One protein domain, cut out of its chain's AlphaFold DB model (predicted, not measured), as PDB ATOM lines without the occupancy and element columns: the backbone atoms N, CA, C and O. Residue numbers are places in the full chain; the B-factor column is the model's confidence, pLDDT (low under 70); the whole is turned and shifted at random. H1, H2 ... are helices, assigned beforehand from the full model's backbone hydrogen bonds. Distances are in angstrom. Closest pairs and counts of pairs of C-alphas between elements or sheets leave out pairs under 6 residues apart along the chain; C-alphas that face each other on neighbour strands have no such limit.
ATOM      1  N   ASP A 120     466.988 358.734 388.885       92.19
ATOM      2  CA  ASP A 120     465.718 359.455 389.013       92.19
ATOM      3  C   ASP A 120     465.676 360.304 390.296       92.19
ATOM      4  O   ASP A 120     465.234 361.450 390.271       92.19
ATOM      5  N   ALA A 121     466.183 359.786 391.422       94.69
ATOM      6  CA  ALA A 121     466.266 360.549 392.670       94.69
ATOM      7  C   ALA A 121     467.208 361.759 392.550       94.69
ATOM      8  O   ALA A 121     466.902 362.831 393.072       94.69
ATOM      9  N   ILE A 122     468.330 361.610 391.835       94.88
ATOM     10  CA  ILE A 122     469.256 362.704 391.520       94.88
ATOM     11  C   ILE A 122     468.543 363.780 390.694       94.88
ATOM     12  O   ILE A 122     468.576 364.954 391.062       94.88
ATOM     13  N   GLU A 123     467.865 363.394 389.614       93.44
ATOM     14  CA  GLU A 123     467.137 364.315 388.735       93.44
ATOM     15  C   GLU A 123     466.014 365.048 389.485       93.44
ATOM     16  O   GLU A 123     465.904 366.275 389.402       93.44
ATOM     17  N   MET A 124     465.239 364.332 390.307       94.88
ATOM     18  CA  MET A 124     464.210 364.926 391.168       94.88
ATOM     19  C   MET A 124     464.799 365.900 392.195       94.88
ATOM     20  O   MET A 124     464.220 366.959 392.445       94.88
ATOM     21  N   LEU A 125     465.948 365.568 392.789       96.06
ATOM     22  CA  LEU A 125     466.636 366.438 393.740       96.06
ATOM     23  C   LEU A 125     467.120 367.727 393.061       96.06
ATOM     24  O   LEU A 125     466.963 368.809 393.618       96.06
ATOM     25  N   ILE A 126     467.668 367.637 391.849       95.56
ATOM     26  CA  ILE A 126     468.125 368.807 391.081       95.56
ATOM     27  C   ILE A 126     466.945 369.690 390.666       95.56
ATOM     28  O   ILE A 126     467.065 370.917 390.711       95.56
ATOM     29  N   ALA A 127     465.809 369.095 390.297       95.56
ATOM     30  CA  ALA A 127     464.606 369.815 389.880       95.56
ATOM     31  C   ALA A 127     463.902 370.567 391.028       95.56
ATOM     32  O   ALA A 127     463.175 371.526 390.769       95.56
ATOM     33  N   GLU A 128     464.134 370.182 392.288       97.00
ATOM     34  CA  GLU A 128     463.512 370.800 393.465       97.00
ATOM     35  C   GLU A 128     463.865 372.287 393.582       97.00
ATOM     36  O   GLU A 128     465.036 372.643 393.695       97.00
ATOM     37  N   ASN A 129     462.876 373.177 393.573       95.31
ATOM     38  CA  ASN A 129     463.105 374.625 393.589       95.31
ATOM     39  C   ASN A 129     462.833 375.267 394.949       95.31
ATOM     40  O   ASN A 129     463.257 376.408 395.160       95.31
ATOM     41  N   ASP A 130     462.201 374.548 395.878       97.50
ATOM     42  CA  ASP A 130     462.123 374.999 397.257       97.50
ATOM     43  C   ASP A 130     463.439 374.723 397.997       97.50
ATOM     44  O   ASP A 130     463.972 373.612 398.020       97.50
ATOM     45  N   LYS A 131     463.983 375.766 398.626       97.00
ATOM     46  CA  LYS A 131     465.292 375.698 399.281       97.00
ATOM     47  C   LYS A 131     465.297 374.799 400.514       97.00
ATOM     48  O   LYS A 131     466.318 374.166 400.790       97.00
ATOM     49  N   GLN A 132     464.203 374.779 401.271       97.31
ATOM     50  CA  GLN A 132     464.108 373.985 402.488       97.31
ATOM     51  C   GLN A 132     463.917 372.509 402.133       97.31
ATOM     52  O   GLN A 132     464.680 371.672 402.608       97.31
ATOM     53  N   THR A 133     463.006 372.202 401.211       97.62
ATOM     54  CA  THR A 133     462.792 370.838 400.716       97.62
ATOM     55  C   THR A 133     464.036 370.279 400.026       97.62
ATOM     56  O   THR A 133     464.402 369.129 400.263       97.62
ATOM     57  N   PHE A 134     464.753 371.089 399.236       98.25
ATOM     58  CA  PHE A 134     466.029 370.674 398.645       98.25
ATOM     59  C   PHE A 134     467.040 370.270 399.720       98.25
ATOM     60  O   PHE A 134     467.720 369.257 399.581       98.25
ATOM     61  N   LYS A 135     467.141 371.054 400.801       97.69
ATOM     62  CA  LYS A 135     468.039 370.752 401.919       97.69
ATOM     63  C   LYS A 135     467.716 369.408 402.558       97.69
ATOM     64  O   LYS A 135     468.622 368.613 402.774       97.69
ATOM     65  N   GLU A 136     466.444 369.189 402.868       97.56
ATOM     66  CA  GLU A 136     465.964 367.987 403.551       97.56
ATOM     67  C   GLU A 136     466.228 366.744 402.702       97.56
ATOM     68  O   GLU A 136     466.872 365.808 403.172       97.56
ATOM     69  N   LYS A 137     465.859 366.784 401.414       97.25
ATOM     70  CA  LYS A 137     466.148 365.693 400.475       97.25
ATOM     71  C   LYS A 137     467.657 365.482 400.298       97.25
ATOM     72  O   LYS A 137     468.123 364.348 400.271       97.25
ATOM     73  N   LEU A 138     468.454 366.550 400.219       97.62
ATOM     74  CA  LEU A 138     469.912 366.434 400.120       97.62
ATOM     75  C   LEU A 138     470.505 365.726 401.352       97.62
ATOM     76  O   LEU A 138     471.404 364.901 401.212       97.62
ATOM     77  N   GLU A 139     470.017 366.033 402.553       96.50
ATOM     78  CA  GLU A 139     470.464 365.393 403.796       96.50
ATOM     79  C   GLU A 139     470.001 363.934 403.918       96.50
ATOM     80  O   GLU A 139     470.726 363.129 404.507       96.50
ATOM     81  N   GLU A 140     468.845 363.596 403.344       96.06
ATOM     82  CA  GLU A 140     468.282 362.243 403.297       96.06
ATOM     83  C   GLU A 140     469.019 361.314 402.320       96.06
ATOM     84  O   GLU A 140     469.349 360.181 402.673       96.06
ATOM     85  N   TYR A 141     469.279 361.783 401.097       96.88
ATOM     86  CA  TYR A 141     469.865 360.960 400.036       96.88
ATOM     87  C   TYR A 141     471.390 360.920 400.069       96.88
ATOM     88  O   TYR A 141     471.992 359.949 399.621       96.88
ATOM     89  N   ILE A 142     472.037 361.971 400.570       96.94
ATOM     90  CA  ILE A 142     473.496 362.075 400.580       96.94
ATOM     91  C   ILE A 142     473.951 361.897 402.021       96.94
ATOM     92  O   ILE A 142     474.027 362.871 402.770       96.94
ATOM     93  N   VAL A 143     474.210 360.655 402.439       96.19
ATOM     94  CA  VAL A 143     474.538 360.313 403.837       96.19
ATOM     95  C   VAL A 143     475.945 359.735 403.960       96.19
ATOM     96  O   VAL A 143     476.691 360.094 404.875       96.19
ATOM     97  N   THR A 144     476.328 358.880 403.019       95.12
ATOM     98  CA  THR A 144     477.609 358.174 402.980       95.12
ATOM     99  C   THR A 144     478.589 358.817 401.999       95.12
ATOM    100  O   THR A 144     478.218 359.577 401.100       95.12
ATOM    101  N   LYS A 145     479.881 358.481 402.143       94.75
ATOM    102  CA  LYS A 145     480.940 358.951 401.232       94.75
ATOM    103  C   LYS A 145     480.671 358.535 399.781       94.75
ATOM    104  O   LYS A 145     480.922 359.331 398.881       94.75
ATOM    105  N   ASN A 146     480.116 357.339 399.558       93.44
ATOM    106  CA  ASN A 146     479.784 356.855 398.218       93.44
ATOM    107  C   ASN A 146     478.741 357.746 397.531       93.44
ATOM    108  O   ASN A 146     478.940 358.146 396.390       93.44
ATOM    109  N   GLU A 147     477.663 358.103 398.225       95.88
ATOM    110  CA  GLU A 147     476.596 358.940 397.662       95.88
ATOM    111  C   GLU A 147     477.085 360.356 397.383       95.88
ATOM    112  O   GLU A 147     476.785 360.918 396.335       95.88
ATOM    113  N   ALA A 148     477.904 360.909 398.279       96.31
ATOM    114  CA  ALA A 148     478.506 362.223 398.094       96.31
ATOM    115  C   ALA A 148     479.368 362.275 396.820       96.31
ATOM    116  O   ALA A 148     479.221 363.192 396.011       96.31
ATOM    117  N   VAL A 149     480.235 361.276 396.623       94.62
ATOM    118  CA  VAL A 149     481.073 361.147 395.418       94.62
ATOM    119  C   VAL A 149     480.218 360.900 394.181       94.62
ATOM    120  O   VAL A 149     480.407 361.565 393.168       94.62
ATOM    121  N   THR A 150     479.249 359.992 394.273       95.12
ATOM    122  CA  THR A 150     478.346 359.638 393.174       95.12
ATOM    123  C   THR A 150     477.579 360.849 392.671       95.12
ATOM    124  O   THR A 150     477.581 361.124 391.475       95.12
ATOM    125  N   PHE A 151     476.975 361.608 393.584       96.31
ATOM    126  CA  PHE A 151     476.182 362.777 393.243       96.31
ATOM    127  C   PHE A 151     477.030 363.869 392.589       96.31
ATOM    128  O   PHE A 151     476.673 364.368 391.530       96.31
ATOM    129  N   VAL A 152     478.188 364.212 393.164       95.19
ATOM    130  CA  VAL A 152     479.066 365.240 392.582       95.19
ATOM    131  C   VAL A 152     479.637 364.802 391.232       95.19
ATOM    132  O   VAL A 152     479.673 365.617 390.310       95.19
ATOM    133  N   ASN A 153     480.038 363.536 391.082       93.38
ATOM    134  CA  ASN A 153     480.516 363.011 389.802       93.38
ATOM    135  C   ASN A 153     479.421 363.053 388.739       93.38
ATOM    136  O   ASN A 153     479.692 363.488 387.627       93.38
ATOM    137  N   TYR A 154     478.191 362.662 389.082       92.94
ATOM    138  CA  TYR A 154     477.057 362.754 388.165       92.94
ATOM    139  C   TYR A 154     476.852 364.194 387.683       92.94
ATOM    140  O   TYR A 154     476.860 364.456 386.486       92.94
ATOM    141  N   LEU A 155     476.760 365.150 388.613       94.19
ATOM    142  CA  LEU A 155     476.547 366.559 388.270       94.19
ATOM    143  C   LEU A 155     477.698 367.167 387.457       94.19
ATOM    144  O   LEU A 155     477.478 368.118 386.714       94.19
ATOM    145  N   THR A 156     478.923 366.676 387.649       92.38
ATOM    146  CA  THR A 156     480.107 367.162 386.928       92.38
ATOM    147  C   THR A 156     480.191 366.555 385.532       92.38
ATOM    148  O   THR A 156     480.494 367.268 384.588       92.38
ATOM    149  N   ASN A 157     479.911 365.258 385.390       90.50
ATOM    150  CA  ASN A 157     479.985 364.563 384.105       90.50
ATOM    151  C   ASN A 157     478.867 364.978 383.142       90.50
ATOM    152  O   ASN A 157     479.064 364.924 381.934       90.50
ATOM    153  N   GLU A 158     477.711 365.372 383.675       88.62
ATOM    154  CA  GLU A 158     476.564 365.859 382.901       88.62
ATOM    155  C   GLU A 158     476.565 367.397 382.747       88.62
ATOM    156  O   GLU A 158     475.562 367.970 382.339       88.62
ATOM    157  N   ASP A 159     477.649 368.087 383.138       91.81
ATOM    158  CA  ASP A 159     477.797 369.556 383.099       91.81
ATOM    159  C   ASP A 159     476.715 370.362 383.874       91.81
ATOM    160  O   ASP A 159     476.636 371.589 383.801       91.81
ATOM    161  N   ILE A 160     475.928 369.698 384.729       92.75
ATOM    162  CA  ILE A 160     474.817 370.281 385.507       92.75
ATOM    163  C   ILE A 160     475.310 371.276 386.573       92.75
ATOM    164  O   ILE A 160     474.594 372.208 386.956       92.75
ATOM    165  N   MET A 161     476.535 371.104 387.088       89.94
ATOM    166  CA  MET A 161     477.097 371.946 388.160       89.94
ATOM    167  C   MET A 161     477.150 373.443 387.826       89.94
ATOM    168  O   MET A 161     477.207 374.268 388.751       89.94
ATOM    169  N   ASP A 162     477.170 373.798 386.545       88.56
ATOM    170  CA  ASP A 162     477.213 375.186 386.082       88.56
ATOM    171  C   ASP A 162     475.829 375.741 385.716       88.56
ATOM    172  O   ASP A 162     475.649 376.958 385.684       88.56
ATOM    173  N   GLU A 163     474.832 374.871 385.556       91.50
ATOM    174  CA  GLU A 163     473.444 375.241 385.257       91.50
ATOM    175  C   GLU A 163     472.604 375.476 386.519       91.50
ATOM    176  O   GLU A 163     471.666 376.280 386.531       91.50
ATOM    177  N   ILE A 164     472.929 374.786 387.617       93.94
ATOM    178  CA  ILE A 164     472.171 374.909 388.863       93.94
ATOM    179  C   ILE A 164     472.390 376.259 389.550       93.94
ATOM    180  O   ILE A 164     473.465 376.860 389.540       93.94
ATOM    181  N   THR A 165     471.357 376.715 390.259       95.44
ATOM    182  CA  THR A 165     471.424 377.958 391.039       95.44
ATOM    183  C   THR A 165     472.580 377.956 392.050       95.44
ATOM    184  O   THR A 165     472.901 376.937 392.670       95.44
ATOM    185  N   GLY A 166     473.155 379.136 392.306       95.69
ATOM    186  CA  GLY A 166     474.294 379.275 393.220       95.69
ATOM    187  C   GLY A 166     474.020 378.779 394.645       95.69
ATOM    188  O   GLY A 166     474.917 378.252 395.302       95.69
ATOM    189  N   TRP A 167     472.778 378.884 395.132       96.38
ATOM    190  CA  TRP A 167     472.435 378.371 396.460       96.38
ATOM    191  C   TRP A 167     472.414 376.836 396.504       96.38
ATOM    192  O   TRP A 167     472.922 376.284 397.480       96.38
ATOM    193  N   LYS A 168     471.925 376.151 395.455       97.00
ATOM    194  CA  LYS A 168     472.004 374.682 395.344       97.00
ATOM    195  C   LYS A 168     473.459 374.242 395.335       97.00
ATOM    196  O   LYS A 168     473.861 373.472 396.201       97.00
ATOM    197  N   LYS A 169     474.275 374.826 394.448       96.25
ATOM    198  CA  LYS A 169     475.717 374.540 394.346       96.25
ATOM    199  C   LYS A 169     476.415 374.657 395.705       96.25
ATOM    200  O   LYS A 169     477.117 373.740 396.123       96.25
ATOM    201  N   ASN A 170     476.155 375.736 396.445       96.69
ATOM    202  CA  ASN A 170     476.723 375.936 397.781       96.69
ATOM    203  C   ASN A 170     476.292 374.861 398.790       96.69
ATOM    204  O   ASN A 170     477.117 374.404 399.581       96.69
ATOM    205  N   MET A 171     475.021 374.451 398.783       97.56
ATOM    206  CA  MET A 171     474.504 373.433 399.705       97.56
ATOM    207  C   MET A 171     475.050 372.040 399.384       97.56
ATOM    208  O   MET A 171     475.467 371.336 400.300       97.56
ATOM    209  N   ILE A 172     475.146 371.694 398.100       97.31
ATOM    210  CA  ILE A 172     475.750 370.442 397.625       97.31
ATOM    211  C   ILE A 172     477.216 370.366 398.053       97.31
ATOM    212  O   ILE A 172     477.619 369.413 398.716       97.31
ATOM    213  N   LEU A 173     478.011 371.398 397.748       95.62
ATOM    214  CA  LEU A 173     479.434 371.430 398.101       95.62
ATOM    215  C   LEU A 173     479.660 371.420 399.615       95.62
ATOM    216  O   LEU A 173     480.621 370.816 400.092       95.62
ATOM    217  N   LYS A 174     478.781 372.077 400.382       96.44
ATOM    218  CA  LYS A 174     478.811 372.018 401.844       96.44
ATOM    219  C   LYS A 174     478.556 370.591 402.331       96.44
ATOM    220  O   LYS A 174     479.387 370.067 403.070       96.44
ATOM    221  N   ARG A 175     477.475 369.944 401.877       96.75
ATOM    222  CA  ARG A 175     477.134 368.570 402.270       96.75
ATOM    223  C   ARG A 175     478.227 367.572 401.887       96.75
ATOM    224  O   ARG A 175     478.596 366.723 402.693       96.75
ATOM    225  N   TYR A 176     478.790 367.717 400.690       95.81
ATOM    226  CA  TYR A 176     479.905 366.905 400.209       95.81
ATOM    227  C   TYR A 176     481.116 366.973 401.152       95.81
ATOM    228  O   TYR A 176     481.623 365.942 401.596       95.81
ATOM    229  N   LYS A 177     481.540 368.188 401.532       95.25
ATOM    230  CA  LYS A 177     482.647 368.394 402.483       95.25
ATOM    231  C   LYS A 177     482.336 367.828 403.866       95.25
ATOM    232  O   LYS A 177     483.192 367.180 404.457       95.25
ATOM    233  N   GLU A 178     481.115 368.039 404.361       95.50
ATOM    234  CA  GLU A 178     480.667 367.506 405.653       95.50
ATOM    235  C   GLU A 178     480.721 365.980 405.721       95.50
ATOM    236  O   GLU A 178     480.916 365.438 406.800       95.50
ATOM    237  N   ILE A 179     480.531 365.272 404.608       95.38
ATOM    238  CA  ILE A 179     480.585 363.806 404.585       95.38
ATOM    239  C   ILE A 179     482.007 363.294 404.409       95.38
ATOM    240  O   ILE A 179     482.401 362.341 405.078       95.38
ATOM    241  N   LEU A 180     482.784 363.890 403.503       90.38
ATOM    242  CA  LEU A 180     484.129 363.395 403.226       90.38
ATOM    243  C   LEU A 180     485.095 363.615 404.386       90.38
ATOM    244  O   LEU A 180     486.000 362.800 404.571       90.38
ATOM    245  N   TRP A 181     484.919 364.707 405.131       83.88
ATOM    246  CA  TRP A 181     485.823 365.119 406.208       83.88
ATOM    247  C   TRP A 181     485.272 364.811 407.610       83.88
ATOM    248  O   TRP A 181     485.779 365.344 408.595       83.88
ATOM    249  N   LYS A 182     484.250 363.951 407.686       66.50
ATOM    250  CA  LYS A 182     483.947 363.143 408.874       66.50
ATOM    251  C   LYS A 182     484.904 361.956 408.950       66.50
ATOM    252  O   LYS A 182     485.348 361.685 410.081       66.50
TER     253      LYS A 182
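This is residues 120 to 182 of the 182 residues of an uncharacterized protein of Ruminococcus sp. AM44-9AT (UniProt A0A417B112). Four helices make a small, rounded cluster: H2 and H3, joined by a tight link, form a V, the longest helix, H4, covers one side of it, and H1 lies on the other side, towards the V's open end. H4 runs beside both arms of the V, the same way as H2 and opposite to H3, with which it makes a helical hairpin. The printed part has 63 residues with four named helices, in the order H1, H2, H3, H4, and no named strand; the class is all helix. The whole is compact, with a radius of gyration of the C-alphas of 10.6 A, and spans 28 by 26 by 22 A.

H4, residues 166 to 180, touches H3, residues 145 to 157; their closest C-alphas, those of Ala 148 and Tyr 176, are 5.3 A apart. These two helices, a helical hairpin, run opposite ways at a tilt of 36 degrees, only just steep. H4 also touches H2, residues 131 to 141, where the closest C-alphas, those of Lys 135 and Met 171, are 7.3 A apart. H2 and H4 run the same way at a shallow tilt of 28 degrees. H2 and H3 are close but not clearly touching, with the C-alphas of Tyr 141 and Glu 147 closest at 7.4 A, and run opposite ways at a steep tilt of 58 degrees. H1, residues 120 to 127, only just touches H2, with 3 pairs of C-alphas within 8 A, the closest being those of Leu 125 and Phe 134 at 6.5 A. H1 and H2 are a helical hairpin, running opposite ways at a shallow tilt of 22 degrees. H1 and H3 are close but not clearly touching: the closest C-alphas, those of Ile 122 and Phe 151, are 7.1 A apart. H1 and H4 are only just apart, at 8.2 A between their closest C-alphas. The helix packing is mostly aligned, but only just: 2 of 3 touching pairs are at a shallow tilt. In H1, H2, H3 and H4 every O i to N i+4 pair is within hydrogen-bond range.

H4 measures 21.2 A from C-alpha 166 at (474.294, 379.275, 393.220) to C-alpha 180 at (484.129, 363.395, 403.226). H3, residues 145 to 157, is 18.0 A long, and H2, residues 131 to 141, is 15.4 A. H1, residues 120 to 127, begins at C-alpha 120, at (465.718, 359.455, 389.013), and is 10.5 A long.

The two C-alphas farthest apart, those of Glu 163 and Lys 182, are 28.5 A apart. The printed part has no cut and ends at residue 182, the chain's last. The links H1 to H2 and H2 to H3 are tight, with 3 residues each; the link H3 to H4, with 8 residues, is short. The mean pLDDT of the printed part is 94.5, and residue 182 alone is under 70.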